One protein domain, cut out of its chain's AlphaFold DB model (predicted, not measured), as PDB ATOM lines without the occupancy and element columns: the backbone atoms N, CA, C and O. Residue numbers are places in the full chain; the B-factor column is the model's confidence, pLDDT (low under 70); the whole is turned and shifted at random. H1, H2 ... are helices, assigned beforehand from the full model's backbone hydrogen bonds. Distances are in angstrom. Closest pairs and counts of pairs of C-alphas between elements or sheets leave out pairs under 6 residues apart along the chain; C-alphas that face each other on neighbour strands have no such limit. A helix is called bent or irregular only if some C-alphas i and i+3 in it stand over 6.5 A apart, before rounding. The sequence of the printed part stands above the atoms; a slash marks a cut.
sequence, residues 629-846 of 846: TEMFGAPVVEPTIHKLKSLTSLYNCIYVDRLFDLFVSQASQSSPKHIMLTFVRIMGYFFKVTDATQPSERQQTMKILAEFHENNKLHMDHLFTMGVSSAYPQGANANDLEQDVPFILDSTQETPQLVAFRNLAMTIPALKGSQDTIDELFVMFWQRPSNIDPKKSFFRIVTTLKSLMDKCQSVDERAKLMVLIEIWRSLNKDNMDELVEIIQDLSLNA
ATOM      1  N   THR A 629      11.907 -14.119  -2.140       96.06
ATOM      2  CA  THR A 629      11.070 -12.912  -2.126       96.06
ATOM      3  C   THR A 629       9.769 -13.114  -2.892       96.06
ATOM      4  O   THR A 629       8.723 -12.649  -2.447       96.06
ATOM      5  N   GLU A 630       9.803 -13.837  -4.010       95.56
ATOM      6  CA  GLU A 630       8.592 -14.200  -4.757       95.56
ATOM      7  C   GLU A 630       7.745 -15.224  -3.993       95.56
ATOM      8  O   GLU A 630       6.519 -15.168  -4.053       95.56
ATOM      9  N   MET A 631       8.385 -16.132  -3.248       94.75
ATOM     10  CA  MET A 631       7.692 -17.171  -2.478       94.75
ATOM     11  C   MET A 631       7.102 -16.661  -1.155       94.75
ATOM     12  O   MET A 631       5.985 -17.031  -0.799       94.75
ATOM     13  N   PHE A 632       7.847 -15.837  -0.414       96.44
ATOM     14  CA  PHE A 632       7.550 -15.493   0.984       96.44
ATOM     15  C   PHE A 632       7.459 -13.983   1.246       96.44
ATOM     16  O   PHE A 632       7.286 -13.566   2.391       96.44
ATOM     17  N   GLY A 633       7.585 -13.148   0.211       96.56
ATOM     18  CA  GLY A 633       7.680 -11.696   0.347       96.56
ATOM     19  C   GLY A 633       9.074 -11.221   0.772       96.56
ATOM     20  O   GLY A 633      10.003 -12.007   0.960       96.56
ATOM     21  N   ALA A 634       9.246  -9.905   0.905       96.62
ATOM     22  CA  ALA A 634      10.525  -9.322   1.311       96.62
ATOM     23  C   ALA A 634      10.871  -9.680   2.774       96.62
ATOM     24  O   ALA A 634       9.981  -9.653   3.628       96.62
ATOM     25  N   PRO A 635      12.147  -9.972   3.094       96.88
ATOM     26  CA  PRO A 635      12.549 -10.285   4.461       96.88
ATOM     27  C   PRO A 635      12.430  -9.064   5.386       96.88
ATOM     28  O   PRO A 635      12.713  -7.924   5.006       96.88
ATOM     29  N   VAL A 636      12.058  -9.303   6.642       97.44
ATOM     30  CA  VAL A 636      11.871  -8.268   7.666       97.44
ATOM     31  C   VAL A 636      13.210  -7.983   8.355       97.44
ATOM     32  O   VAL A 636      13.579  -8.646   9.329       97.44
ATOM     33  N   VAL A 637      13.950  -6.990   7.845       97.81
ATOM     34  CA  VAL A 637      15.307  -6.644   8.325       97.81
ATOM     35  C   VAL A 637      15.375  -5.375   9.185       97.81
ATOM     36  O   VAL A 637      16.143  -5.325  10.144       97.81
ATOM     37  N   GLU A 638      14.545  -4.365   8.906       97.88
ATOM     38  CA  GLU A 638      14.652  -3.030   9.525       97.88
ATOM     39  C   GLU A 638      14.535  -3.014  11.061       97.88
ATOM     40  O   GLU A 638      15.373  -2.388  11.722       97.88
ATOM     41  N   PRO A 639      13.582  -3.739  11.690       98.19
ATOM     42  CA  PRO A 639      13.505  -3.786  13.150       98.19
ATOM     43  C   PRO A 639      14.781  -4.351  13.786       98.19
ATOM     44  O   PRO A 639      15.198  -3.906  14.857       98.19
ATOM     45  N   THR A 640      15.418  -5.315  13.120       98.00
ATOM     46  CA  THR A 640      16.663  -5.943  13.574       98.00
ATOM     47  C   THR A 640      17.845  -4.997  13.419       98.00
ATOM     48  O   THR A 640      18.622  -4.855  14.362       98.00
ATOM     49  N   ILE A 641      17.956  -4.298  12.283       98.00
ATOM     50  CA  ILE A 641      18.991  -3.276  12.056       98.00
ATOM     51  C   ILE A 641      18.920  -2.214  13.156       98.00
ATOM     52  O   ILE A 641      19.935  -1.904  13.780       98.00
ATOM     53  N   HIS A 642      17.722  -1.703  13.450       98.12
ATOM     54  CA  HIS A 642      17.525  -0.705  14.499       98.12
ATOM     55  C   HIS A 642      17.904  -1.239  15.892       98.12
ATOM     56  O   HIS A 642      18.568  -0.542  16.660       98.12
ATOM     57  N   LYS A 643      17.524  -2.482  16.224       98.25
ATOM     58  CA  LYS A 643      17.901  -3.132  17.491       98.25
ATOM     59  C   LYS A 643      19.409  -3.363  17.611       98.25
ATOM     60  O   LYS A 643      19.954  -3.169  18.687       98.25
ATOM     61  N   LEU A 644      20.092  -3.761  16.538       97.94
ATOM     62  CA  LEU A 644      21.547  -3.937  16.562       97.94
ATOM     63  C   LEU A 644      22.257  -2.590  16.677       97.94
ATOM     64  O   LEU A 644      23.156  -2.446  17.496       97.94
ATOM     65  N   LYS A 645      21.817  -1.573  15.929       97.69
ATOM     66  CA  LYS A 645      22.390  -0.221  15.994       97.69
ATOM     67  C   LYS A 645      22.079   0.526  17.289       97.69
ATOM     68  O   LYS A 645      22.715   1.540  17.552       97.69
ATOM     69  N   SER A 646      21.140   0.063  18.114       97.81
ATOM     70  CA  SER A 646      20.947   0.637  19.450       97.81
ATOM     71  C   SER A 646      22.016   0.184  20.452       97.81
ATOM     72  O   SER A 646      22.187   0.838  21.481       97.81
ATOM     73  N   LEU A 647      22.763  -0.885  20.145       97.75
ATOM     74  CA  LEU A 647      23.912  -1.324  20.936       97.75
ATOM     75  C   LEU A 647      25.089  -0.370  20.732       97.75
ATOM     76  O   LEU A 647      25.394   0.048  19.610       97.75
ATOM     77  N   THR A 648      25.780  -0.033  21.820       97.12
ATOM     78  CA  THR A 648      26.816   1.004  21.796       97.12
ATOM     79  C   THR A 648      27.999   0.614  20.916       97.12
ATOM     80  O   THR A 648      28.551   1.468  20.218       97.12
ATOM     81  N   SER A 649      28.348  -0.676  20.882       96.44
ATOM     82  CA  SER A 649      29.420  -1.202  20.034       96.44
ATOM     83  C   SER A 649      29.068  -1.248  18.543       96.44
ATOM     84  O   SER A 649      29.965  -1.175  17.703       96.44
ATOM     85  N   LEU A 650      27.776  -1.295  18.192       97.12
ATOM     86  CA  LEU A 650      27.312  -1.484  16.814       97.12
ATOM     87  C   LEU A 650      26.642  -0.248  16.186       97.12
ATOM     88  O   LEU A 650      26.343  -0.274  14.993       97.12
ATOM     89  N   TYR A 651      26.470   0.853  16.925       96.69
ATOM     90  CA  TYR A 651      25.772   2.065  16.461       96.69
ATOM     91  C   TYR A 651      26.249   2.601  15.096       96.69
ATOM     92  O   TYR A 651      25.435   2.973  14.254       96.69
ATOM     93  N   ASN A 652      27.564   2.593  14.846       94.62
ATOM     94  CA  ASN A 652      28.170   3.007  13.568       94.62
ATOM     95  C   ASN A 652      28.815   1.835  12.803       94.62
ATOM     96  O   ASN A 652      29.705   2.044  11.974       94.62
ATOM     97  N   CYS A 653      28.434   0.595  13.109       95.88
ATOM     98  CA  CYS A 653      29.050  -0.577  12.504       95.88
ATOM     99  C   CYS A 653      28.512  -0.804  11.085       95.88
ATOM    100  O   CYS A 653      27.390  -1.270  10.898       95.88
ATOM    101  N   ILE A 654      29.349  -0.531  10.078       95.69
ATOM    102  CA  ILE A 654      29.015  -0.734   8.656       95.69
ATOM    103  C   ILE A 654      28.702  -2.197   8.312       95.69
ATOM    104  O   ILE A 654      28.051  -2.470   7.307       95.69
ATOM    105  N   TYR A 655      29.183  -3.150   9.119       97.12
ATOM    106  CA  TYR A 655      28.957  -4.574   8.881       97.12
ATOM    107  C   TYR A 655      27.508  -4.975   9.142       97.12
ATOM    108  O   TYR A 655      27.042  -5.911   8.502       97.12
ATOM    109  N   VAL A 656      26.796  -4.248  10.014       97.81
ATOM    110  CA  VAL A 656      25.363  -4.459  10.252       97.81
ATOM    111  C   VAL A 656      24.596  -4.185   8.962       97.81
ATOM    112  O   VAL A 656      23.914  -5.073   8.471       97.81
ATOM    113  N   ASP A 657      24.783  -3.013   8.351       96.94
ATOM    114  CA  ASP A 657      24.092  -2.655   7.103       96.94
ATOM    115  C   ASP A 657      24.409  -3.648   5.979       96.94
ATOM    116  O   ASP A 657      23.512  -4.200   5.349       96.94
ATOM    117  N   ARG A 658      25.696  -3.974   5.794       97.12
ATOM    118  CA  ARG A 658      26.126  -4.920   4.755       97.12
ATOM    119  C   ARG A 658      25.573  -6.329   4.942       97.12
ATOM    120  O   ARG A 658      25.290  -6.985   3.944       97.12
ATOM    121  N   LEU A 659      25.438  -6.799   6.183       97.25
ATOM    122  CA  LEU A 659      24.856  -8.108   6.478       97.25
ATOM    123  C   LEU A 659      23.412  -8.185   5.970       97.25
ATOM    124  O   LEU A 659      23.062  -9.128   5.259       97.25
ATOM    125  N   PHE A 660      22.591  -7.188   6.299       98.00
ATOM    126  CA  PHE A 660      21.180  -7.193   5.922       98.00
ATOM    127  C   PHE A 660      20.956  -6.829   4.452       98.00
ATOM    128  O   PHE A 660      20.092  -7.440   3.829       98.00
ATOM    129  N   ASP A 661      21.781  -5.961   3.857       97.06
ATOM    130  CA  ASP A 661      21.779  -5.720   2.405       97.06
ATOM    131  C   ASP A 661      22.005  -7.026   1.627       97.06
ATOM    132  O   ASP A 661      21.305  -7.323   0.656       97.06
ATOM    133  N   LEU A 662      22.982  -7.832   2.062       96.62
ATOM    134  CA  LEU A 662      23.267  -9.129   1.449       96.62
ATOM    135  C   LEU A 662      22.123 -10.119   1.657       96.62
ATOM    136  O   LEU A 662      21.826 -10.872   0.736       96.62
ATOM    137  N   PHE A 663      21.475 -10.110   2.823       97.25
ATOM    138  CA  PHE A 663      20.326 -10.973   3.094       97.25
ATOM    139  C   PHE A 663      19.125 -10.636   2.200       97.25
ATOM    140  O   PHE A 663      18.554 -11.522   1.568       97.25
ATOM    141  N   VAL A 664      18.786  -9.349   2.064       97.06
ATOM    142  CA  VAL A 664      17.725  -8.878   1.155       97.06
ATOM    143  C   VAL A 664      18.066  -9.217  -0.298       97.06
ATOM    144  O   VAL A 664      17.223  -9.726  -1.039       97.06
ATOM    145  N   SER A 665      19.320  -8.985  -0.705       95.88
ATOM    146  CA  SER A 665      19.789  -9.328  -2.049       95.88
ATOM    147  C   SER A 665      19.702 -10.831  -2.310       95.88
ATOM    148  O   SER A 665      19.200 -11.230  -3.357       95.88
ATOM    149  N   GLN A 666      20.128 -11.664  -1.357       95.69
ATOM    150  CA  GLN A 666      20.042 -13.118  -1.455       95.69
ATOM    151  C   GLN A 666      18.594 -13.579  -1.605       95.69
ATOM    152  O   GLN A 666      18.318 -14.413  -2.464       95.69
ATOM    153  N   ALA A 667      17.671 -13.022  -0.819       95.50
ATOM    154  CA  ALA A 667      16.259 -13.376  -0.891       95.50
ATOM    155  C   ALA A 667      15.641 -13.080  -2.269       95.50
ATOM    156  O   ALA A 667      14.636 -13.687  -2.624       95.50
ATOM    157  N   SER A 668      16.221 -12.165  -3.050       96.00
ATOM    158  CA  SER A 668      15.767 -11.826  -4.409       96.00
ATOM    159  C   SER A 668      16.438 -12.671  -5.503       96.00
ATOM    160  O   SER A 668      16.127 -12.518  -6.681       96.00
ATOM    161  N   GLN A 669      17.384 -13.545  -5.150       93.88
ATOM    162  CA  GLN A 669      18.085 -14.397  -6.108       93.88
ATOM    163  C   GLN A 669      17.345 -15.721  -6.310       93.88
ATOM    164  O   GLN A 669      16.890 -16.347  -5.357       93.88
ATOM    165  N   SER A 670      17.296 -16.168  -7.562       92.62
ATOM    166  CA  SER A 670      16.766 -17.471  -7.980       92.62
ATOM    167  C   SER A 670      17.858 -18.483  -8.330       92.62
ATOM    168  O   SER A 670      17.616 -19.687  -8.353       92.62
ATOM    169  N   SER A 671      19.079 -18.025  -8.621       92.31
ATOM    170  CA  SER A 671      20.187 -18.896  -9.021       92.31
ATOM    171  C   SER A 671      20.810 -19.584  -7.795       92.31
ATOM    172  O   SER A 671      21.372 -18.877  -6.956       92.31
ATOM    173  N   PRO A 672      20.818 -20.932  -7.707       87.69
ATOM    174  CA  PRO A 672      21.411 -21.655  -6.573       87.69
ATOM    175  C   PRO A 672      22.877 -21.280  -6.321       87.69
ATOM    176  O   PRO A 672      23.288 -21.064  -5.183       87.69
ATOM    177  N   LYS A 673      23.650 -21.091  -7.400       87.38
ATOM    178  CA  LYS A 673      25.057 -20.672  -7.338       87.38
ATOM    179  C   LYS A 673      25.228 -19.284  -6.709       87.38
ATOM    180  O   LYS A 673      26.119 -19.083  -5.887       87.38
ATOM    181  N   HIS A 674      24.375 -18.325  -7.070       89.25
ATOM    182  CA  HIS A 674      24.430 -16.982  -6.487       89.25
ATOM    183  C   HIS A 674      23.944 -16.978  -5.036       89.25
ATOM    184  O   HIS A 674      24.579 -16.338  -4.194       89.25
ATOM    185  N   ILE A 675      22.884 -17.740  -4.735       90.38
ATOM    186  CA  ILE A 675      22.378 -17.922  -3.371       90.38
ATOM    187  C   ILE A 675      23.502 -18.450  -2.483       90.38
ATOM    188  O   ILE A 675      23.760 -17.882  -1.426       90.38
ATOM    189  N   MET A 676      24.238 -19.457  -2.958       87.69
ATOM    190  CA  MET A 676      25.391 -20.015  -2.262       87.69
ATOM    191  C   MET A 676      26.496 -18.983  -2.012       87.69
ATOM    192  O   MET A 676      26.956 -18.808  -0.884       87.69
ATOM    193  N   LEU A 677      26.933 -18.279  -3.058       89.06
ATOM    194  CA  LEU A 677      27.994 -17.279  -2.923       89.06
ATOM    195  C   LEU A 677      27.587 -16.171  -1.941       89.06
ATOM    196  O   LEU A 677      28.400 -15.693  -1.146       89.06
ATOM    197  N   THR A 678      26.317 -15.767  -1.980       91.38
ATOM    198  CA  THR A 678      25.778 -14.750  -1.077       91.38
ATOM    199  C   THR A 678      25.630 -15.293   0.343       91.38
ATOM    200  O   THR A 678      25.954 -14.573   1.282       91.38
ATOM    201  N   PHE A 679      25.266 -16.567   0.524       91.88
ATOM    202  CA  PHE A 679      25.218 -17.248   1.821       91.88
ATOM    203  C   PHE A 679      26.571 -17.230   2.541       91.88
ATOM    204  O   PHE A 679      26.658 -16.795   3.689       91.88
ATOM    205  N   VAL A 680      27.647 -17.616   1.848       89.12
ATOM    206  CA  VAL A 680      29.012 -17.590   2.406       89.12
ATOM    207  C   VAL A 680      29.391 -16.167   2.833       89.12
ATOM    208  O   VAL A 680      29.952 -15.958   3.910       89.12
ATOM    209  N   ARG A 681      29.015 -15.157   2.035       92.00
ATOM    210  CA  ARG A 681      29.227 -13.744   2.386       92.00
ATOM    211  C   ARG A 681      28.398 -13.319   3.599       92.00
ATOM    212  O   ARG A 681      28.945 -12.642   4.466       92.00
ATOM    213  N   ILE A 682      27.126 -13.711   3.684       94.38
ATOM    214  CA  ILE A 682      26.249 -13.444   4.835       94.38
ATOM    215  C   ILE A 682      26.889 -14.003   6.110       94.38
ATOM    216  O   ILE A 682      27.036 -13.262   7.078       94.38
ATOM    217  N   MET A 683      27.379 -15.249   6.088       90.62
ATOM    218  CA  MET A 683      28.096 -15.854   7.220       90.62
ATOM    219  C   MET A 683      29.359 -15.063   7.595       90.62
ATOM    220  O   MET A 683      29.576 -14.749   8.765       90.62
ATOM    221  N   GLY A 684      30.160 -14.651   6.607       88.19
ATOM    222  CA  GLY A 684      31.339 -13.814   6.845       88.19
ATOM    223  C   GLY A 684      31.011 -12.447   7.467       88.19
ATOM    224  O   GLY A 684      31.746 -11.964   8.329       88.19
ATOM    225  N   TYR A 685      29.904 -11.806   7.074       94.62
ATOM    226  CA  TYR A 685      29.465 -10.544   7.684       94.62
ATOM    227  C   TYR A 685      28.819 -10.739   9.056       94.62
ATOM    228  O   TYR A 685      29.045  -9.906   9.932       94.62
ATOM    229  N   PHE A 686      28.098 -11.839   9.279       94.69
ATOM    230  CA  PHE A 686      27.593 -12.225  10.597       94.69
ATOM    231  C   PHE A 686      28.749 -12.308  11.601       94.69
ATOM    232  O   PHE A 686      28.720 -11.668  12.649       94.69
ATOM    233  N   PHE A 687      29.833 -12.985  11.221       91.62
ATOM    234  CA  PHE A 687      31.064 -13.074  12.007       91.62
ATOM    235  C   PHE A 687      31.722 -11.716  12.280       91.62
ATOM    236  O   PHE A 687      32.148 -11.461  13.406       91.62
ATOM    237  N   LYS A 688      31.746 -10.808  11.298       91.94
ATOM    238  CA  LYS A 688      32.269  -9.443  11.489       91.94
ATOM    239  C   LYS A 688      31.410  -8.592  12.419       91.94
ATOM    240  O   LYS A 688      31.960  -7.782  13.162       91.94
ATOM    241  N   VAL A 689      30.085  -8.748  12.379       95.50
ATOM    242  CA  VAL A 689      29.179  -8.078  13.323       95.50
ATOM    243  C   VAL A 689      29.472  -8.567  14.736       95.50
ATOM    244  O   VAL A 689      29.704  -7.746  15.615       95.50
ATOM    245  N   THR A 690      29.571  -9.880  14.934       93.94
ATOM    246  CA  THR A 690      29.874 -10.467  16.242       93.94
ATOM    247  C   THR A 690      31.247 -10.061  16.782       93.94
ATOM    248  O   THR A 690      31.375  -9.751  17.967       93.94
ATOM    249  N   ASP A 691      32.266 -10.005  15.920       90.06
ATOM    250  CA  ASP A 691      33.606  -9.524  16.281       90.06
ATOM    251  C   ASP A 691      33.614  -8.042  16.685       90.06
ATOM    252  O   ASP A 691      34.387  -7.647  17.560       90.06
ATOM    253  N   ALA A 692      32.772  -7.220  16.050       92.69
ATOM    254  CA  ALA A 692      32.629  -5.804  16.374       92.69
ATOM    255  C   ALA A 692      31.869  -5.568  17.691       92.69
ATOM    256  O   ALA A 692      31.983  -4.488  18.276       92.69
ATOM    257  N   THR A 693      31.117  -6.560  18.174       94.88
ATOM    258  CA  THR A 693      30.353  -6.460  19.416       94.88
ATOM    259  C   THR A 693      31.253  -6.553  20.649       94.88
ATOM    260  O   THR A 693      32.014  -7.511  20.836       94.88
ATOM    261  N   GLN A 694      31.101  -5.591  21.564       91.88
ATOM    262  CA  GLN A 694      31.766  -5.634  22.869       91.88
ATOM    263  C   GLN A 694      31.353  -6.883  23.669       91.88
ATOM    264  O   GLN A 694      30.180  -7.254  23.641       91.88
ATOM    265  N   PRO A 695      32.257  -7.510  24.449       89.31
ATOM    266  CA  PRO A 695      31.941  -8.721  25.213       89.31
ATOM    267  C   PRO A 695      30.684  -8.618  26.094       89.31
ATOM    268  O   PRO A 695      29.930  -9.584  26.182       89.31
ATOM    269  N   SER A 696      30.426  -7.446  26.685       92.75
ATOM    270  CA  SER A 696      29.236  -7.157  27.499       92.75
ATOM    271  C   SER A 696      27.922  -7.158  26.704       92.75
ATOM    272  O   SER A 696      26.875  -7.470  27.262       92.75
ATOM    273  N   GLU A 697      27.963  -6.847  25.405       96.94
ATOM    274  CA  GLU A 697      26.794  -6.749  24.518       96.94
ATOM    275  C   GLU A 697      26.603  -8.003  23.634       96.94
ATOM    276  O   GLU A 697      25.613  -8.107  22.904       96.94
ATOM    277  N   ARG A 698      27.517  -8.989  23.690       93.69
ATOM    278  CA  ARG A 698      27.477 -10.198  22.835       93.69
ATOM    279  C   ARG A 698      26.224 -11.035  23.031       93.69
ATOM    280  O   ARG A 698      25.594 -11.421  22.050       93.69
ATOM    281  N   GLN A 699      25.824 -11.277  24.276       94.62
ATOM    282  CA  GLN A 699      24.613 -12.052  24.557       94.62
ATOM    283  C   GLN A 699      23.359 -11.355  24.007       94.62
ATOM    284  O   GLN A 699      22.488 -12.004  23.428       94.62
ATOM    285  N   GLN A 700      23.283 -10.025  24.131       97.44
ATOM    286  CA  GLN A 700      22.180  -9.240  23.584       97.44
ATOM    287  C   GLN A 700      22.183  -9.246  22.049       97.44
ATOM    288  O   GLN A 700      21.126  -9.392  21.442       97.44
ATOM    289  N   THR A 701      23.361  -9.167  21.426       97.62
ATOM    290  CA  THR A 701      23.520  -9.293  19.968       97.62
ATOM    291  C   THR A 701      23.016 -10.649  19.471       97.62
ATOM    292  O   THR A 701      22.197 -10.690  18.557       97.62
ATOM    293  N   MET A 702      23.418 -11.751  20.114       97.00
ATOM    294  CA  MET A 702      22.960 -13.100  19.748       97.00
ATOM    295  C   MET A 702      21.458 -13.277  19.934       97.00
ATOM    296  O   MET A 702      20.808 -13.916  19.112       97.00
ATOM    297  N   LYS A 703      20.877 -12.655  20.964       97.06
ATOM    298  CA  LYS A 703      19.425 -12.634  21.143       97.06
ATOM    299  C   LYS A 703      18.714 -11.912  19.997       97.06
ATOM    300  O   LYS A 703      17.753 -12.447  19.457       97.06
ATOM    301  N   ILE A 704      19.199 -10.737  19.590       98.12
ATOM    302  CA  ILE A 704      18.620  -9.985  18.465       98.12
ATOM    303  C   ILE A 704      18.735 -10.780  17.153       98.12
ATOM    304  O   ILE A 704      17.790 -10.810  16.368       98.12
ATOM    305  N   LEU A 705      19.862 -11.463  16.924       97.50
ATOM    306  CA  LEU A 705      20.069 -12.300  15.737       97.50
ATOM    307  C   LEU A 705      19.206 -13.575  15.755       97.50
ATOM    308  O   LEU A 705      18.712 -13.989  14.708       97.50
ATOM    309  N   ALA A 706      18.944 -14.155  16.928       97.12
ATOM    310  CA  ALA A 706      18.001 -15.261  17.081       97.12
ATOM    311  C   ALA A 706      16.543 -14.829  16.822       97.12
ATOM    312  O   ALA A 706      15.796 -15.563  16.176       97.12
ATOM    313  N   GLU A 707      16.141 -13.632  17.270       97.50
ATOM    314  CA  GLU A 707      14.835 -13.040  16.930       97.50
ATOM    315  C   GLU A 707      14.709 -12.814  15.419       97.50
ATOM    316  O   GLU A 707      13.674 -13.104  14.826       97.50
ATOM    317  N   PHE A 708      15.775 -12.325  14.781       97.50
ATOM    318  CA  PHE A 708      15.816 -12.150  13.334       97.50
ATOM    319  C   PHE A 708      15.659 -13.468  12.575       97.50
ATOM    320  O   PHE A 708      14.872 -13.515  11.630       97.50
ATOM    321  N   HIS A 709      16.366 -14.517  13.007       96.00
ATOM    322  CA  HIS A 709      16.232 -15.853  12.434       96.00
ATOM    323  C   HIS A 709      14.786 -16.348  12.514       96.00
ATOM    324  O   HIS A 709      14.262 -16.852  11.530       96.00
ATOM    325  N   GLU A 710      14.127 -16.184  13.664       95.69
ATOM    326  CA  GLU A 710      12.732 -16.607  13.828       95.69
ATOM    327  C   GLU A 710      11.773 -15.813  12.934       95.69
ATOM    328  O   GLU A 710      10.949 -16.397  12.235       95.69
ATOM    329  N   ASN A 711      11.926 -14.487  12.885       96.56
ATOM    330  CA  ASN A 711      11.084 -13.622  12.055       96.56
ATOM    331  C   ASN A 711      11.251 -13.879  10.548       96.56
ATOM    332  O   ASN A 711      10.371 -13.521   9.770       96.56
ATOM    333  N   ASN A 712      12.373 -14.471  10.134       97.00
ATOM    334  CA  ASN A 712      12.704 -14.759   8.739       97.00
ATOM    335  C   ASN A 712      12.950 -16.259   8.519       97.00
ATOM    336  O   ASN A 712      13.752 -16.635   7.663       97.00
ATOM    337  N   LYS A 713      12.278 -17.122   9.295       95.50
ATOM    338  CA  LYS A 713      12.521 -18.570   9.284       95.50
ATOM    339  C   LYS A 713      12.390 -19.174   7.884       95.50
ATOM    340  O   LYS A 713      13.280 -19.897   7.462       95.50
ATOM    341  N   LEU A 714      11.349 -18.808   7.133       95.69
ATOM    342  CA  LEU A 714      11.126 -19.310   5.769       95.69
ATOM    343  C   LEU A 714      12.249 -18.899   4.800       95.69
ATOM    344  O   LEU A 714      12.710 -19.715   4.003       95.69
ATOM    345  N   HIS A 715      12.746 -17.661   4.897       96.31
ATOM    346  CA  HIS A 715      13.893 -17.202   4.106       96.31
ATOM    347  C   HIS A 715      15.178 -17.932   4.494       96.31
ATOM    348  O   HIS A 715      15.941 -18.313   3.609       96.31
ATOM    349  N   MET A 716      15.404 -18.161   5.793       94.56
ATOM    350  CA  MET A 716      16.544 -18.941   6.287       94.56
ATOM    351  C   MET A 716      16.468 -20.394   5.811       94.56
ATOM    352  O   MET A 716      17.457 -20.918   5.305       94.56
ATOM    353  N   ASP A 717      15.301 -21.030   5.888       93.44
ATOM    354  CA  ASP A 717      15.086 -22.399   5.417       93.44
ATOM    355  C   ASP A 717      15.342 -22.522   3.913       93.44
ATOM    356  O   ASP A 717      16.057 -23.431   3.484       93.44
ATOM    357  N   HIS A 718      14.850 -21.575   3.112       93.50
ATOM    358  CA  HIS A 718      15.155 -21.513   1.683       93.50
ATOM    359  C   HIS A 718      16.656 -21.317   1.425       93.50
ATOM    360  O   HIS A 718      17.236 -22.008   0.588       93.50
ATOM    361  N   LEU A 719      17.301 -20.404   2.156       92.81
ATOM    362  CA  LEU A 719      18.735 -20.132   2.055       92.81
ATOM    363  C   LEU A 719      19.577 -21.380   2.356       92.81
ATOM    364  O   LEU A 719      20.467 -21.717   1.573       92.81
ATOM    365  N   PHE A 720      19.269 -22.100   3.436       91.38
ATOM    366  CA  PHE A 720      19.961 -23.340   3.778       91.38
ATOM    367  C   PHE A 720      19.678 -24.456   2.770       91.38
ATOM    368  O   PHE A 720      20.613 -25.126   2.341       91.38
ATOM    369  N   THR A 721      18.423 -24.635   2.354       90.12
ATOM    370  CA  THR A 721      18.034 -25.698   1.412       90.12
ATOM    371  C   THR A 721      18.720 -25.507   0.061       90.12
ATOM    372  O   THR A 721      19.411 -26.401  -0.422       90.12
ATOM    373  N   MET A 722      18.617 -24.306  -0.517       88.00
ATOM    374  CA  MET A 722      19.206 -23.992  -1.821       88.00
ATOM    375  C   MET A 722      20.733 -23.945  -1.782       88.00
ATOM    376  O   MET A 722      21.383 -24.319  -2.761       88.00
ATOM    377  N   GLY A 723      21.311 -23.524  -0.652       82.19
ATOM    378  CA  GLY A 723      22.741 -23.647  -0.404       82.19
ATOM    379  C   GLY A 723      23.161 -25.112  -0.505       82.19
ATOM    380  O   GLY A 723      23.888 -25.495  -1.418       82.19
ATOM    381  N   VAL A 724      22.644 -25.970   0.368       82.00
ATOM    382  CA  VAL A 724      23.057 -27.379   0.422       82.00
ATOM    383  C   VAL A 724      22.854 -28.080  -0.924       82.00
ATOM    384  O   VAL A 724      23.779 -28.732  -1.402       82.00
ATOM    385  N   SER A 725      21.725 -27.868  -1.608       83.50
ATOM    386  CA  SER A 725      21.477 -28.467  -2.926       83.50
ATOM    387  C   SER A 725      22.469 -28.024  -4.009       83.50
ATOM    388  O   SER A 725      22.795 -28.816  -4.887       83.50
ATOM    389  N   SER A 726      22.990 -26.791  -3.964       79.69
ATOM    390  CA  SER A 726      23.988 -26.312  -4.935       79.69
ATOM    391  C   SER A 726      25.398 -26.851  -4.675       79.69
ATOM    392  O   SER A 726      26.264 -26.749  -5.550       79.69
ATOM    393  N   ALA A 727      25.676 -27.350  -3.470       74.06
ATOM    394  CA  ALA A 727      26.998 -27.858  -3.124       74.06
ATOM    395  C   ALA A 727      27.305 -29.207  -3.787       74.06
ATOM    396  O   ALA A 727      28.483 -29.500  -4.014       74.06
ATOM    397  N   TYR A 728      26.265 -29.974  -4.129       76.12
ATOM    398  CA  TYR A 728      26.370 -31.329  -4.656       76.12
ATOM    399  C   TYR A 728      25.991 -31.382  -6.146       76.12
ATOM    400  O   TYR A 728      25.033 -30.729  -6.562       76.12
ATOM    401  N   PRO A 729      26.737 -32.134  -6.978       67.88
ATOM    402  CA  PRO A 729      26.371 -32.334  -8.374       67.88
ATOM    403  C   PRO A 729      24.990 -32.992  -8.474       67.88
ATOM    404  O   PRO A 729      24.698 -33.938  -7.739       67.88
ATOM    405  N   GLN A 730      24.153 -32.508  -9.399       60.09
ATOM    406  CA  GLN A 730      22.856 -33.115  -9.710       60.09
ATOM    407  C   GLN A 730      23.060 -34.598 -10.059       60.09
ATOM    408  O   GLN A 730      23.628 -34.916 -11.100       60.09
ATOM    409  N   GLY A 731      22.643 -35.492  -9.161       64.88
ATOM    410  CA  GLY A 731      22.808 -36.942  -9.305       64.88
ATOM    411  C   GLY A 731      23.253 -37.661  -8.030       64.88
ATOM    412  O   GLY A 731      22.990 -38.852  -7.913       64.88
ATOM    413  N   ALA A 732      23.862 -36.959  -7.067       60.91
ATOM    414  CA  ALA A 732      24.087 -37.513  -5.730       60.91
ATOM    415  C   ALA A 732      22.759 -37.511  -4.960       60.91
ATOM    416  O   ALA A 732      22.105 -36.468  -4.849       60.91
ATOM    417  N   ASN A 733      22.324 -38.672  -4.474       59.66
ATOM    418  CA  ASN A 733      21.077 -38.778  -3.730       59.66
ATOM    419  C   ASN A 733      21.279 -38.093  -2.368       59.66
ATOM    420  O   ASN A 733      22.331 -38.258  -1.759       59.66
ATOM    421  N   ALA A 734      20.304 -37.335  -1.850       55.38
ATOM    422  CA  ALA A 734      20.442 -36.710  -0.522       55.38
ATOM    423  C   ALA A 734      20.717 -37.758   0.582       55.38
ATOM    424  O   ALA A 734      21.384 -37.465   1.570       55.38
ATOM    425  N   ASN A 735      20.277 -38.999   0.348       57.47
ATOM    426  CA  ASN A 735      20.533 -40.159   1.198       57.47
ATOM    427  C   ASN A 735      21.984 -40.674   1.125       57.47
ATOM    428  O   ASN A 735      22.428 -41.333   2.061       57.47
ATOM    429  N   ASP A 736      22.748 -40.357   0.073       60.94
ATOM    430  CA  ASP A 736      24.178 -40.695   0.003       60.94
ATOM    431  C   ASP A 736      24.980 -39.879   1.035       60.94
ATOM    432  O   ASP A 736      26.039 -40.313   1.478       60.94
ATOM    433  N   LEU A 737      24.447 -38.734   1.493       57.44
ATOM    434  CA  LEU A 737      25.040 -37.959   2.587       57.44
ATOM    435  C   LEU A 737      24.893 -38.637   3.957       57.44
ATOM    436  O   LEU A 737      25.720 -38.410   4.837       57.44
ATOM    437  N   GLU A 738      23.846 -39.446   4.140       55.59
ATOM    438  CA  GLU A 738      23.649 -40.260   5.345       55.59
ATOM    439  C   GLU A 738      24.383 -41.610   5.263       55.59
ATOM    440  O   GLU A 738      24.659 -42.211   6.300       55.59
ATOM    441  N   GLN A 739      24.710 -42.090   4.054       55.81
ATOM    442  CA  GLN A 739      25.384 -43.379   3.835       55.81
ATOM    443  C   GLN A 739      26.903 -43.299   3.642       55.81
ATOM    444  O   GLN A 739      27.567 -44.331   3.767       55.81
ATOM    445  N   ASP A 740      27.475 -42.117   3.396       53.94
ATOM    446  CA  ASP A 740      28.922 -41.919   3.502       53.94
ATOM    447  C   ASP A 740      29.326 -42.163   4.961       53.94
ATOM    448  O   ASP A 740      29.042 -41.333   5.822       53.94
ATOM    449  N   VAL A 741      29.914 -43.351   5.186       50.59
ATOM    450  CA  VAL A 741      30.440 -43.951   6.426       50.59
ATOM    451  C   VAL A 741      30.072 -43.123   7.658       50.59
ATOM    452  O   VAL A 741      30.668 -42.046   7.806       50.59
ATOM    453  N   PRO A 742      29.152 -43.589   8.548       56.25
ATOM    454  CA  PRO A 742      28.885 -42.892   9.804       56.25
ATOM    455  C   PRO A 742      30.235 -42.487  10.350       56.25
ATOM    456  O   PRO A 742      31.154 -43.304  10.315       56.25
ATOM    457  N   PHE A 743      30.404 -41.212  10.699       59.91
ATOM    458  CA  PHE A 743      31.663 -40.751  11.256       59.91
ATOM    459  C   PHE A 743      31.766 -41.481  12.593       59.91
ATOM    460  O   PHE A 743      31.272 -41.000  13.608       59.91
ATOM    461  N   ILE A 744      32.243 -42.728  12.564       53.31
ATOM    462  CA  ILE A 744      32.403 -43.558  13.732       53.31
ATOM    463  C   ILE A 744      33.497 -42.792  14.443       53.31
ATOM    464  O   ILE A 744      34.642 -42.761  13.987       53.31
ATOM    465  N   LEU A 745      33.105 -42.081  15.503       58.62
ATOM    466  CA  LEU A 745      34.008 -41.571  16.522       58.62
ATOM    467  C   LEU A 745      34.654 -42.798  17.193       58.62
ATOM    468  O   LEU A 745      34.479 -43.040  18.383       58.62
ATOM    469  N   ASP A 746      35.374 -43.621  16.432       48.94
ATOM    470  CA  ASP A 746      36.189 -44.694  16.961       48.94
ATOM    471  C   ASP A 746      37.367 -43.986  17.619       48.94
ATOM    472  O   ASP A 746      38.375 -43.638  17.008       48.94
ATOM    473  N   SER A 747      37.176 -43.693  18.905       56.25
ATOM    474  CA  SER A 747      38.158 -43.129  19.824       56.25
ATOM    475  C   SER A 747      38.670 -41.716  19.518       56.25
ATOM    476  O   SER A 747      39.836 -41.426  19.789       56.25
ATOM    477  N   THR A 748      37.832 -40.776  19.054       57.59
ATOM    478  CA  THR A 748      38.208 -39.358  19.222       57.59
ATOM    479  C   THR A 748      38.409 -39.111  20.712       57.59
ATOM    480  O   THR A 748      37.453 -39.128  21.487       57.59
ATOM    481  N   GLN A 749      39.672 -38.957  21.104       69.94
ATOM    482  CA  GLN A 749      40.093 -38.748  22.479       69.94
ATOM    483  C   GLN A 749      39.253 -37.609  23.062       69.94
ATOM    484  O   GLN A 749      39.269 -36.501  22.521       69.94
ATOM    485  N   GLU A 750      38.468 -37.889  24.110       78.75
ATOM    486  CA  GLU A 750      37.634 -36.872  24.746       78.75
ATOM    487  C   GLU A 750      38.532 -35.737  25.235       78.75
ATOM    488  O   GLU A 750      39.255 -35.856  26.225       78.75
ATOM    489  N   THR A 751      38.516 -34.622  24.509       82.69
ATOM    490  CA  THR A 751      39.246 -33.434  24.931       82.69
ATOM    491  C   THR A 751      38.449 -32.742  26.041       82.69
ATOM    492  O   THR A 751      37.213 -32.704  25.980       82.69
ATOM    493  N   PRO A 752      39.101 -32.137  27.051       82.50
ATOM    494  CA  PRO A 752      38.402 -31.344  28.064       82.50
ATOM    495  C   PRO A 752      37.501 -30.254  27.458       82.50
ATOM    496  O   PRO A 752      36.457 -29.920  28.017       82.50
ATOM    497  N   GLN A 753      37.880 -29.724  26.291       81.50
ATOM    498  CA  GLN A 753      37.120 -28.745  25.519       81.50
ATOM    499  C   GLN A 753      35.829 -29.339  24.944       81.50
ATOM    500  O   GLN A 753      34.786 -28.698  25.063       81.50
ATOM    501  N   LEU A 754      35.877 -30.552  24.375       83.94
ATOM    502  CA  LEU A 754      34.684 -31.265  23.900       83.94
ATOM    503  C   LEU A 754      33.711 -31.500  25.053       83.94
ATOM    504  O   LEU A 754      32.538 -31.153  24.950       83.94
ATOM    505  N   VAL A 755      34.211 -32.013  26.180       87.88
ATOM    506  CA  VAL A 755      33.392 -32.278  27.370       87.88
ATOM    507  C   VAL A 755      32.746 -30.989  27.886       87.88
ATOM    508  O   VAL A 755      31.552 -30.972  28.182       87.88
ATOM    509  N   ALA A 756      33.495 -29.883  27.950       88.19
ATOM    510  CA  ALA A 756      32.958 -28.588  28.361       88.19
ATOM    511  C   ALA A 756      31.898 -28.054  27.382       88.19
ATOM    512  O   ALA A 756      30.835 -27.613  27.818       88.19
ATOM    513  N   PHE A 757      32.160 -28.118  26.073       89.56
ATOM    514  CA  PHE A 757      31.232 -27.672  25.031       89.56
ATOM    515  C   PHE A 757      29.924 -28.464  25.066       89.56
ATOM    516  O   PHE A 757      28.843 -27.882  25.115       89.56
ATOM    517  N   ARG A 758      30.031 -29.789  25.137       91.88
ATOM    518  CA  ARG A 758      28.920 -30.731  25.276       91.88
ATOM    519  C   ARG A 758      28.106 -30.460  26.539       91.88
ATOM    520  O   ARG A 758      26.889 -30.323  26.463       91.88
ATOM    521  N   ASN A 759      28.759 -30.294  27.690       93.69
ATOM    522  CA  ASN A 759      28.071 -29.973  28.942       93.69
ATOM    523  C   ASN A 759      27.309 -28.645  28.853       93.69
ATOM    524  O   ASN A 759      26.177 -28.566  29.326       93.69
ATOM    525  N   LEU A 760      27.892 -27.622  28.219       93.94
ATOM    526  CA  LEU A 760      27.225 -26.340  27.981       93.94
ATOM    527  C   LEU A 760      26.050 -26.480  27.005       93.94
ATOM    528  O   LEU A 760      24.972 -25.957  27.288       93.94
ATOM    529  N   ALA A 761      26.209 -27.215  25.903       95.12
ATOM    530  CA  ALA A 761      25.137 -27.481  24.941       95.12
ATOM    531  C   ALA A 761      23.949 -28.193  25.600       95.12
ATOM    532  O   ALA A 761      22.800 -27.804  25.403       95.12
ATOM    533  N   MET A 762      24.222 -29.169  26.469       95.31
ATOM    534  CA  MET A 762      23.204 -29.938  27.192       95.31
ATOM    535  C   MET A 762      22.472 -29.135  28.279       95.31
ATOM    536  O   MET A 762      21.456 -29.598  28.808       95.31
ATOM    537  N   THR A 763      22.923 -27.912  28.589       96.44
ATOM    538  CA  THR A 763      22.131 -26.971  29.401       96.44
ATOM    539  C   THR A 763      20.934 -26.396  28.643       96.44
ATOM    540  O   THR A 763      20.006 -25.894  29.279       96.44
ATOM    541  N   ILE A 764      20.922 -26.487  27.307       97.69
ATOM    542  CA  ILE A 764      19.807 -26.074  26.454       97.69
ATOM    543  C   ILE A 764      18.793 -27.231  26.421       97.69
ATOM    544  O   ILE A 764      19.100 -28.281  25.854       97.69
ATOM    545  N   PRO A 765      17.593 -27.084  27.022       97.69
ATOM    546  CA  PRO A 765      16.652 -28.193  27.188       97.69
ATOM    547  C   PRO A 765      16.298 -28.899  25.880       97.69
ATOM    548  O   PRO A 765      16.298 -30.128  25.840       97.69
ATOM    549  N   ALA A 766      16.071 -28.134  24.812       97.12
ATOM    550  CA  ALA A 766      15.744 -28.663  23.493       97.12
ATOM    551  C   ALA A 766      16.864 -29.472  22.809       97.12
ATOM    552  O   ALA A 766      16.593 -30.218  21.872       97.12
ATOM    553  N   LEU A 767      18.116 -29.355  23.266       97.25
ATOM    554  CA  LEU A 767      19.243 -30.113  22.710       97.25
ATOM    555  C   LEU A 767      19.517 -31.420  23.461       97.25
ATOM    556  O   LEU A 767      20.378 -32.195  23.041       97.25
ATOM    557  N   LYS A 768      18.772 -31.715  24.534       95.44
ATOM    558  CA  LYS A 768      18.888 -32.995  25.240       95.44
ATOM    559  C   LYS A 768      18.600 -34.151  24.280       95.44
ATOM    560  O   LYS A 768      17.540 -34.207  23.670       95.44
ATOM    561  N   GLY A 769      19.557 -35.071  24.159       94.50
ATOM    562  CA  GLY A 769      19.490 -36.194  23.217       94.50
ATOM    563  C   GLY A 769      20.076 -35.898  21.834       94.50
ATOM    564  O   GLY A 769      20.031 -36.760  20.969       94.50
ATOM    565  N   SER A 770      20.658 -34.714  21.615       96.56
ATOM    566  CA  SER A 770      21.379 -34.366  20.379       96.56
ATOM    567  C   SER A 770      22.896 -34.492  20.530       96.56
ATOM    568  O   SER A 770      23.634 -33.756  19.881       96.56
ATOM    569  N   GLN A 771      23.352 -35.385  21.413       94.31
ATOM    570  CA  GLN A 771      24.766 -35.540  21.754       94.31
ATOM    571  C   GLN A 771      25.609 -35.829  20.511       94.31
ATOM    572  O   GLN A 771      26.581 -35.128  20.264       94.31
ATOM    573  N   ASP A 772      25.161 -36.770  19.682       93.25
ATOM    574  CA  ASP A 772      25.881 -37.184  18.478       93.25
ATOM    575  C   ASP A 772      26.021 -36.024  17.482       93.25
ATOM    576  O   ASP A 772      27.088 -35.804  16.923       93.25
ATOM    577  N   THR A 773      24.974 -35.206  17.325       94.19
ATOM    578  CA  THR A 773      24.992 -34.006  16.469       94.19
ATOM    579  C   THR A 773      25.939 -32.925  17.012       94.19
ATOM    580  O   THR A 773      26.588 -32.217  16.246       94.19
ATOM    581  N   ILE A 774      26.018 -32.774  18.339       94.12
ATOM    582  CA  ILE A 774      26.923 -31.827  19.010       94.12
ATOM    583  C   ILE A 774      28.377 -32.294  18.878       94.12
ATOM    584  O   ILE A 774      29.262 -31.481  18.612       94.12
ATOM    585  N   ASP A 775      28.615 -33.591  19.045       91.06
ATOM    586  CA  ASP A 775      29.934 -34.203  18.923       91.06
ATOM    587  C   ASP A 775      30.426 -34.151  17.474       91.06
ATOM    588  O   ASP A 775      31.561 -33.747  17.225       91.06
ATOM    589  N   GLU A 776      29.555 -34.451  16.508       91.31
ATOM    590  CA  GLU A 776      29.828 -34.291  15.080       91.31
ATOM    591  C   GLU A 776      30.201 -32.840  14.753       91.31
ATOM    592  O   GLU A 776      31.228 -32.593  14.117       91.31
ATOM    593  N   LEU A 777      29.411 -31.870  15.239       90.50
ATOM    594  CA  LEU A 777      29.725 -30.453  15.078       90.50
ATOM    595  C   LEU A 777      31.122 -30.152  15.621       90.50
ATOM    596  O   LEU A 777      31.920 -29.535  14.921       90.50
ATOM    597  N   PHE A 778      31.425 -30.612  16.838       87.75
ATOM    598  CA  PHE A 778      32.706 -30.355  17.482       87.75
ATOM    599  C   PHE A 778      33.883 -30.926  16.684       87.75
ATOM    600  O   PHE A 778      34.862 -30.220  16.430       87.75
ATOM    601  N   VAL A 779      33.784 -32.189  16.267       84.62
ATOM    602  CA  VAL A 779      34.839 -32.879  15.515       84.62
ATOM    603  C   VAL A 779      35.132 -32.154  14.208       84.62
ATOM    604  O   VAL A 779      36.299 -31.900  13.912       84.62
ATOM    605  N   MET A 780      34.095 -31.736  13.475       84.50
ATOM    606  CA  MET A 780      34.257 -31.083  12.176       84.50
ATOM    607  C   MET A 780      35.061 -29.781  12.218       84.50
ATOM    608  O   MET A 780      35.734 -29.465  11.239       84.50
ATOM    609  N   PHE A 781      35.014 -29.020  13.313       76.25
ATOM    610  CA  PHE A 781      35.829 -27.806  13.423       76.25
ATOM    611  C   PHE A 781      37.161 -28.041  14.138       76.25
ATOM    612  O   PHE A 781      38.124 -27.333  13.847       76.25
ATOM    613  N   TRP A 782      37.214 -28.948  15.121       74.56
ATOM    614  CA  TRP A 782      38.390 -29.072  15.988       74.56
ATOM    615  C   TRP A 782      39.465 -29.962  15.381       74.56
ATOM    616  O   TRP A 782      40.652 -29.643  15.409       74.56
ATOM    617  N   GLN A 783      39.050 -31.090  14.818       70.38
ATOM    618  CA  GLN A 783      39.942 -32.013  14.148       70.38
ATOM    619  C   GLN A 783      39.680 -31.854  12.671       70.38
ATOM    620  O   GLN A 783      38.886 -32.603  12.125       70.38
ATOM    621  N   ARG A 784      40.308 -30.855  12.033       66.56
ATOM    622  CA  ARG A 784      40.229 -30.709  10.578       66.56
ATOM    623  C   ARG A 784      40.798 -31.997   9.979       66.56
ATOM    624  O   ARG A 784      42.020 -32.171   9.994       66.56
ATOM    625  N   PRO A 785      39.956 -32.930   9.513       65.81
ATOM    626  CA  PRO A 785      40.470 -34.185   9.021       65.81
ATOM    627  C   PRO A 785      41.157 -33.844   7.706       65.81
ATOM    628  O   PRO A 785      40.534 -33.277   6.807       65.81
ATOM    629  N   SER A 786      42.451 -34.146   7.603       71.88
ATOM    630  CA  SER A 786      43.298 -33.779   6.457       71.88
ATOM    631  C   SER A 786      42.748 -34.256   5.109       71.88
ATOM    632  O   SER A 786      43.170 -33.772   4.065       71.88
ATOM    633  N   ASN A 787      41.799 -35.195   5.139       76.94
ATOM    634  CA  ASN A 787      41.269 -35.895   3.979       76.94
ATOM    635  C   ASN A 787      39.872 -35.419   3.539       76.94
ATOM    636  O   ASN A 787      39.374 -35.920   2.532       76.94
ATOM    637  N   ILE A 788      39.213 -34.495   4.255       80.19
ATOM    638  CA  ILE A 788      37.879 -34.012   3.852       80.19
ATOM    639  C   ILE A 788      38.004 -32.726   3.042       80.19
ATOM    640  O   ILE A 788      38.626 -31.758   3.474       80.19
ATOM    641  N   ASP A 789      37.347 -32.712   1.880       84.88
ATOM    642  CA  ASP A 789      37.162 -31.515   1.060       84.88
ATOM    643  C   ASP A 789      36.617 -30.355   1.927       84.88
ATOM    644  O   ASP A 789      35.524 -30.484   2.497       84.88
ATOM    645  N   PRO A 790      37.334 -29.215   2.029       83.00
ATOM    646  CA  PRO A 790      36.907 -28.056   2.812       83.00
ATOM    647  C   PRO A 790      35.481 -27.602   2.493       83.00
ATOM    648  O   PRO A 790      34.750 -27.179   3.391       83.00
ATOM    649  N   LYS A 791      35.064 -27.736   1.228       84.62
ATOM    650  CA  LYS A 791      33.710 -27.400   0.791       84.62
ATOM    651  C   LYS A 791      32.681 -28.311   1.465       84.62
ATOM    652  O   LYS A 791      31.744 -27.813   2.085       84.62
ATOM    653  N   LYS A 792      32.874 -29.634   1.400       86.12
ATOM    654  CA  LYS A 792      31.993 -30.621   2.054       86.12
ATOM    655  C   LYS A 792      31.960 -30.431   3.571       86.12
ATOM    656  O   LYS A 792      30.879 -30.439   4.153       86.12
ATOM    657  N   SER A 793      33.123 -30.216   4.190       86.12
ATOM    658  CA  SER A 793      33.238 -29.988   5.637       86.12
ATOM    659  C   SER A 793      32.393 -28.796   6.091       86.12
ATOM    660  O   SER A 793      31.599 -28.922   7.019       86.12
ATOM    661  N   PHE A 794      32.466 -27.665   5.389       87.06
ATOM    662  CA  PHE A 794      31.652 -26.503   5.732       87.06
ATOM    663  C   PHE A 794      30.161 -26.702   5.512       87.06
ATOM    664  O   PHE A 794      29.373 -26.242   6.334       87.06
ATOM    665  N   PHE A 795      29.747 -27.389   4.444       87.94
ATOM    666  CA  PHE A 795      28.321 -27.673   4.269       87.94
ATOM    667  C   PHE A 795      27.786 -28.561   5.368       87.94
ATOM    668  O   PHE A 795      26.724 -28.261   5.900       87.94
ATOM    669  N   ARG A 796      28.555 -29.578   5.755       89.75
ATOM    670  CA  ARG A 796      28.202 -30.456   6.863       89.75
ATOM    671  C   ARG A 796      28.090 -29.673   8.174       89.75
ATOM    672  O   ARG A 796      27.079 -29.770   8.857       89.75
ATOM    673  N   ILE A 797      29.042 -28.781   8.455       89.94
ATOM    674  CA  ILE A 797      28.977 -27.830   9.577       89.94
ATOM    675  C   ILE A 797      27.681 -27.015   9.548       89.94
ATOM    676  O   ILE A 797      26.961 -26.947  10.542       89.94
ATOM    677  N   VAL A 798      27.369 -26.401   8.408       89.75
ATOM    678  CA  VAL A 798      26.197 -25.539   8.242       89.75
ATOM    679  C   VAL A 798      24.895 -26.324   8.422       89.75
ATOM    680  O   VAL A 798      23.987 -25.842   9.100       89.75
ATOM    681  N   THR A 799      24.798 -27.541   7.882       91.31
ATOM    682  CA  THR A 799      23.621 -28.406   8.048       91.31
ATOM    683  C   THR A 799      23.451 -28.878   9.484       91.31
ATOM    684  O   THR A 799      22.336 -28.860  10.001       91.31
ATOM    685  N   THR A 800      24.543 -29.238  10.159       93.81
ATOM    686  CA  THR A 800      24.523 -29.645  11.568       93.81
ATOM    687  C   THR A 800      24.104 -28.470  12.456       93.81
ATOM    688  O   THR A 800      23.249 -28.629  13.327       93.81
ATOM    689  N   LEU A 801      24.609 -27.260  12.182       93.50
ATOM    690  CA  LEU A 801      24.177 -26.033  12.857       93.50
ATOM    691  C   LEU A 801      22.687 -25.752  12.648       93.50
ATOM    692  O   LEU A 801      21.985 -25.483  13.623       93.50
ATOM    693  N   LYS A 802      22.193 -25.857  11.408       94.31
ATOM    694  CA  LYS A 802      20.765 -25.697  11.103       94.31
ATOM    695  C   LYS A 802      19.918 -26.704  11.885       94.31
ATOM    696  O   LYS A 802      18.983 -26.302  12.565       94.31
ATOM    697  N   SER A 803      20.290 -27.984  11.859       95.31
ATOM    698  CA  SER A 803      19.588 -29.057  12.580       95.31
ATOM    699  C   SER A 803      19.491 -28.778  14.085       95.31
ATOM    700  O   SER A 803      18.427 -28.920  14.687       95.31
ATOM    701  N   LEU A 804      20.575 -28.297  14.704       96.31
ATOM    702  CA  LEU A 804      20.563 -27.894  16.112       96.31
ATOM    703  C   LEU A 804      19.675 -26.662  16.356       96.31
ATOM    704  O   LEU A 804      18.944 -26.621  17.345       96.31
ATOM    705  N   MET A 805      19.702 -25.672  15.460       95.62
ATOM    706  CA  MET A 805      18.857 -24.477  15.562       95.62
ATOM    707  C   MET A 805      17.362 -24.771  15.389       95.62
ATOM    708  O   MET A 805      16.541 -24.137  16.061       95.62
ATOM    709  N   ASP A 806      17.013 -25.730  14.533       94.88
ATOM    710  CA  ASP A 806      15.637 -26.179  14.303       94.88
ATOM    711  C   ASP A 806      15.075 -26.929  15.515       94.88
ATOM    712  O   ASP A 806      13.886 -26.813  15.815       94.88
ATOM    713  N   LYS A 807      15.933 -27.646  16.255       96.56
ATOM    714  CA  LYS A 807      15.550 -28.305  17.512       96.56
ATOM    715  C   LYS A 807      15.216 -27.306  18.617       96.56
ATOM    716  O   LYS A 807      14.350 -27.596  19.437       96.56
ATOM    717  N   CYS A 808      15.864 -26.141  18.654       97.25
ATOM    718  CA  CYS A 808      15.561 -25.106  19.642       97.25
ATOM    719  C   CYS A 808      14.126 -24.579  19.481       97.25
ATOM    720  O   CYS A 808      13.738 -24.075  18.423       97.25
ATOM    721  N   GLN A 809      13.356 -24.634  20.568       96.00
ATOM    722  CA  GLN A 809      11.927 -24.309  20.572       96.00
ATOM    723  C   GLN A 809      11.666 -22.835  20.880       96.00
ATOM    724  O   GLN A 809      10.602 -22.310  20.561       96.00
ATOM    725  N   SER A 810      12.630 -22.154  21.502       97.19
ATOM    726  CA  SER A 810      12.513 -20.741  21.854       97.19
ATOM    727  C   SER A 810      13.666 -19.899  21.314       97.19
ATOM    728  O   SER A 810      14.785 -20.370  21.106       97.19
ATOM    729  N   VAL A 811      13.399 -18.601  21.155       96.19
ATOM    730  CA  VAL A 811      14.415 -17.594  20.815       96.19
ATOM    731  C   VAL A 811      15.557 -17.584  21.838       96.19
ATOM    732  O   VAL A 811      16.710 -17.412  21.457       96.19
ATOM    733  N   ASP A 812      15.261 -17.798  23.124       96.69
ATOM    734  CA  ASP A 812      16.275 -17.838  24.184       96.69
ATOM    735  C   ASP A 812      17.206 -19.053  24.047       96.69
ATOM    736  O   ASP A 812      18.423 -18.921  24.161       96.69
ATOM    737  N   GLU A 813      16.657 -20.226  23.724       97.31
ATOM    738  CA  GLU A 813      17.453 -21.424  23.436       97.31
ATOM    739  C   GLU A 813      18.329 -21.243  22.192       97.31
ATOM    740  O   GLU A 813      19.516 -21.566  22.239       97.31
ATOM    741  N   ARG A 814      17.796 -20.650  21.113       96.88
ATOM    742  CA  ARG A 814      18.593 -20.329  19.914       96.88
ATOM    743  C   ARG A 814      19.686 -19.315  20.208       96.88
ATOM    744  O   ARG A 814      20.810 -19.488  19.751       96.88
ATOM    745  N   ALA A 815      19.390 -18.289  21.002       96.62
ATOM    746  CA  ALA A 815      20.381 -17.307  21.422       96.62
ATOM    747  C   ALA A 815      21.504 -17.964  22.239       96.62
ATOM    748  O   ALA A 815      22.674 -17.680  21.999       96.62
ATOM    749  N   LYS A 816      21.172 -18.880  23.160       96.38
ATOM    750  CA  LYS A 816      22.160 -19.668  23.917       96.38
ATOM    751  C   LYS A 816      23.019 -20.538  23.003       96.38
ATOM    752  O   LYS A 816      24.235 -20.550  23.168       96.38
ATOM    753  N   LEU A 817      22.410 -21.211  22.025       96.31
ATOM    754  CA  LEU A 817      23.137 -22.003  21.033       96.31
ATOM    755  C   LEU A 817      24.078 -21.119  20.199       96.31
ATOM    756  O   LEU A 817      25.252 -21.443  20.066       96.31
ATOM    757  N   MET A 818      23.612 -19.963  19.714       95.31
ATOM    758  CA  MET A 818      24.449 -19.005  18.980       95.31
ATOM    759  C   MET A 818      25.606 -18.460  19.829       95.31
ATOM    760  O   MET A 818      26.723 -18.349  19.333       95.31
ATOM    761  N   VAL A 819      25.379 -18.168  21.117       93.62
ATOM    762  CA  VAL A 819      26.452 -17.781  22.053       93.62
ATOM    763  C   VAL A 819      27.466 -18.912  22.213       93.62
ATOM    764  O   VAL A 819      28.665 -18.649  22.212       93.62
ATOM    765  N   LEU A 820      27.010 -20.158  22.333       93.62
ATOM    766  CA  LEU A 820      27.893 -21.313  22.457       93.62
ATOM    767  C   LEU A 820      28.754 -21.502  21.197       93.62
ATOM    768  O   LEU A 820      29.969 -21.665  21.308       93.62
ATOM    769  N   ILE A 821      28.139 -21.408  20.014       91.25
ATOM    770  CA  ILE A 821      28.832 -21.441  18.719       91.25
ATOM    771  C   ILE A 821      29.842 -20.296  18.626       91.25
ATOM    772  O   ILE A 821      30.957 -20.508  18.165       91.25
ATOM    773  N   GLU A 822      29.494 -19.098  19.097       92.06
ATOM    774  CA  GLU A 822      30.394 -17.945  19.075       92.06
ATOM    775  C   GLU A 822      31.587 -18.103  20.016       92.06
ATOM    776  O   GLU A 822      32.722 -17.856  19.615       92.06
ATOM    777  N   ILE A 823      31.356 -18.521  21.265       87.31
ATOM    778  CA  ILE A 823      32.437 -18.805  22.221       87.31
ATOM    779  C   ILE A 823      33.409 -19.787  21.578       87.31
ATOM    780  O   ILE A 823      34.621 -19.579  21.583       87.31
ATOM    781  N   TRP A 824      32.868 -20.822  20.959       83.62
ATOM    782  CA  TRP A 824      33.664 -21.864  20.357       83.62
ATOM    783  C   TRP A 824      34.369 -21.441  19.057       83.62
ATOM    784  O   TRP A 824      35.548 -21.756  18.879       83.62
ATOM    785  N   ARG A 825      33.723 -20.627  18.210       87.25
ATOM    786  CA  ARG A 825      34.356 -19.942  17.071       87.25
ATOM    787  C   ARG A 825      35.518 -19.082  17.546       87.25
ATOM    788  O   ARG A 825      36.582 -19.126  16.946       87.25
ATOM    789  N   SER A 826      35.342 -18.325  18.628       82.50
ATOM    790  CA  SER A 826      36.377 -17.421  19.137       82.50
ATOM    791  C   SER A 826      37.636 -18.157  19.610       82.50
ATOM    792  O   SER A 826      38.732 -17.612  19.499       82.50
ATOM    793  N   LEU A 827      37.497 -19.411  20.059       80.19
ATOM    794  CA  LEU A 827      38.618 -20.290  20.408       80.19
ATOM    795  C   LEU A 827      39.325 -20.880  19.175       80.19
ATOM    796  O   LEU A 827      40.493 -21.237  19.270       80.19
ATOM    797  N   ASN A 828      38.641 -20.952  18.029       80.00
ATOM    798  CA  ASN A 828      39.134 -21.524  16.768       80.00
ATOM    799  C   ASN A 828      39.101 -20.512  15.617       80.00
ATOM    800  O   ASN A 828      38.870 -20.875  14.461       80.00
ATOM    801  N   LYS A 829      39.285 -19.226  15.935       81.94
ATOM    802  CA  LYS A 829      39.036 -18.132  14.996       81.94
ATOM    803  C   LYS A 829      39.832 -18.291  13.702       81.94
ATOM    804  O   LYS A 829      39.253 -18.193  12.628       81.94
ATOM    805  N   ASP A 830      41.117 -18.612  13.819       75.44
ATOM    806  CA  ASP A 830      42.019 -18.737  12.671       75.44
ATOM    807  C   ASP A 830      41.570 -19.850  11.707       75.44
ATOM    808  O   ASP A 830      41.521 -19.631  10.498       75.44
ATOM    809  N   ASN A 831      41.150 -21.007  12.233       75.94
ATOM    810  CA  ASN A 831      40.665 -22.130  11.420       75.94
ATOM    811  C   ASN A 831      39.352 -21.788  10.702       75.94
ATOM    812  O   ASN A 831      39.150 -22.184   9.554       75.94
ATOM    813  N   MET A 832      38.458 -21.053  11.371       74.19
ATOM    814  CA  MET A 832      37.174 -20.651  10.798       74.19
ATOM    815  C   MET A 832      37.306 -19.549   9.757       74.19
ATOM    816  O   MET A 832      36.677 -19.636   8.704       74.19
ATOM    817  N   ASP A 833      38.139 -18.547  10.023       76.75
ATOM    818  CA  ASP A 833      38.438 -17.497   9.056       76.75
ATOM    819  C   ASP A 833      39.108 -18.109   7.814       76.75
ATOM    820  O   ASP A 833      38.718 -17.790   6.691       76.75
ATOM    821  N   GLU A 834      40.028 -19.068   7.990       79.94
ATOM    822  CA  GLU A 834      40.642 -19.804   6.880       79.94
ATOM    823  C   GLU A 834      39.619 -20.639   6.092       79.94
ATOM    824  O   GLU A 834      39.632 -20.625   4.861       79.94
ATOM    825  N   LEU A 835      38.717 -21.356   6.770       76.81
ATOM    826  CA  LEU A 835      37.684 -22.159   6.110       76.81
ATOM    827  C   LEU A 835      36.732 -21.281   5.283       76.81
ATOM    828  O   LEU A 835      36.442 -21.609   4.133       76.81
ATOM    829  N   VAL A 836      36.282 -20.151   5.839       75.19
ATOM    830  CA  VAL A 836      35.428 -19.186   5.130       75.19
ATOM    831  C   VAL A 836      36.161 -18.581   3.931       75.19
ATOM    832  O   VAL A 836      35.566 -18.483   2.857       75.19
ATOM    833  N   GLU A 837      37.441 -18.222   4.076       79.06
ATOM    834  CA  GLU A 837      38.266 -17.719   2.967       79.06
ATOM    835  C   GLU A 837      38.407 -18.765   1.850       79.06
ATOM    836  O   GLU A 837      38.111 -18.461   0.694       79.06
ATOM    837  N   ILE A 838      38.747 -20.016   2.185       78.81
ATOM    838  CA  ILE A 838      38.867 -21.113   1.209       78.81
ATOM    839  C   ILE A 838      37.563 -21.303   0.435       78.81
ATOM    840  O   ILE A 838      37.573 -21.489  -0.778       78.81
ATOM    841  N   ILE A 839      36.422 -21.243   1.113       77.25
ATOM    842  CA  ILE A 839      35.126 -21.486   0.472       77.25
ATOM    843  C   ILE A 839      34.703 -20.314  -0.382       77.25
ATOM    844  O   ILE A 839      34.106 -20.517  -1.441       77.25
ATOM    845  N   GLN A 840      35.024 -19.097   0.047       77.31
ATOM    846  CA  GLN A 840      34.818 -17.915  -0.767       77.31
ATOM    847  C   GLN A 840      35.632 -18.010  -2.063       77.31
ATOM    848  O   GLN A 840      35.076 -17.762  -3.132       77.31
ATOM    849  N   ASP A 841      36.890 -18.445  -1.992       74.50
ATOM    850  CA  ASP A 841      37.746 -18.642  -3.164       74.50
ATOM    851  C   ASP A 841      37.236 -19.778  -4.063       74.50
ATOM    852  O   ASP A 841      37.115 -19.605  -5.278       74.50
ATOM    853  N   LEU A 842      36.849 -20.921  -3.488       73.25
ATOM    854  CA  LEU A 842      36.258 -22.035  -4.242       73.25
ATOM    855  C   LEU A 842      34.946 -21.629  -4.928       73.25
ATOM    856  O   LEU A 842      34.698 -22.035  -6.060       73.25
ATOM    857  N   SER A 843      34.126 -20.805  -4.275       73.25
ATOM    858  CA  SER A 843      32.849 -20.327  -4.824       73.25
ATOM    859  C   SER A 843      33.020 -19.271  -5.917       73.25
ATOM    860  O   SER A 843      32.113 -19.095  -6.726       73.25
ATOM    861  N   LEU A 844      34.146 -18.548  -5.932       71.94
ATOM    862  CA  LEU A 844      34.486 -17.600  -6.998       71.94
ATOM    863  C   LEU A 844      35.078 -18.297  -8.231       71.94
ATOM    864  O   LEU A 844      34.943 -17.771  -9.334       71.94
ATOM    865  N   ASN A 845      35.733 -19.447  -8.038       70.69
ATOM    866  CA  ASN A 845      36.403 -20.201  -9.101       70.69
ATOM    867  C   ASN A 845      35.514 -21.267  -9.767       70.69
ATOM    868  O   ASN A 845      35.782 -21.642 -10.907       70.69
ATOM    869  N   ALA A 846      34.493 -21.771  -9.065       57.50
ATOM    870  CA  ALA A 846      33.436 -22.621  -9.628       57.50
ATOM    871  C   ALA A 846      32.421 -21.781 -10.400       57.50
ATOM    872  O   ALA A 846      31.751 -22.301 -11.325       57.50
TER     873      ALA A 846
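AT A GLANCE: This is residues 629 to 846 of the 846 residues of the protein "BZIP domain-containing protein" of Chytriomyces confervae (UniProt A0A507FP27). This is a rounded pile of helices in two crossed groups: H5, H2, H3, H4 and H12 make a curved row, each touching the next at a shallow tilt, and H6, H10 and H9 make a second row that crosses it, with H6 and H10 crossing H4 and H12. H11 and H8 close one end between H5 and H9, while the chain from H7 to H8 loops round the outside. The printed part has 218 residues with twelve named helices, H1 to H12 in chain order, and no named strand: all helix, part aligned and part crossed. It is compact, with a radius of gyration of the C-alphas of 17.2 A and spans of 48 by 41 by 31 A.

IN THESE COORDINATES: Find C-alpha 629 at (11.070, -12.912, -2.126), where H1, residues 629 to 632, begins. H2 holds 638 to 645, H3 654 to 667 over 20.3 A, and H4 672 to 692 over 30.1 A. H5, 695 to 711, spans 25.1 A and is irregular: C-alphas 696 and 699 are 7.3 A apart. Next come H6, 713 to 727, 21.2 A; H7, 736 to 739; H8, 752 to 761; and H9, 771 to 782. H10, 790 to 807, covers 25.9 A from C-alpha 790 at (36.907, -28.056, 2.812). H11, 811 to 827, spans 24.4 A, and H12, 829 to 845, spans 24.3 A and ends at C-alpha 845, (36.403, -20.201, -9.101).

HOW THE PARTS SIT: Look at H1 first: it is close to H3 but not clearly touching, the C-alphas of Thr 629 and Ala 667 being closest at 5.4 A. H2 touches H5, which meets it with residues 701 to 708 alone, closest at C-alphas 640 and 708, 6.3 A. H3 and H4 are a hairpin at 22 degrees, closest at C-alphas 659 and 685, 5.4 A. H4 touches H6 with residues 672 to 679 alone, at a steep tilt of 61 degrees, C-alphas 676 and 723 being closest at 4.9 A. H6 touches H10 at 26 degrees, closest at C-alphas 724 and 795, 6.5 A. H7 touches no helix. Every O i to N i+4 pair is within hydrogen-bond range in H2, H3, H4, H6, H8, H10, H11 and H12; H5 has 11 of 13 and H9 7 of 8, and H1 and H7 are too short for such a pair.

THE WHOLE: The two C-alphas farthest apart are those of Thr 648 and Gly 731, 49.2 A. The printed part has no cut and ends at the chain's last residue, 846. The one long link is H7 to H8, residues 740 to 751. Mean pLDDT of the printed part is 87.3; it is under 70 at residues 729 to 749, 784 to 785 and 846.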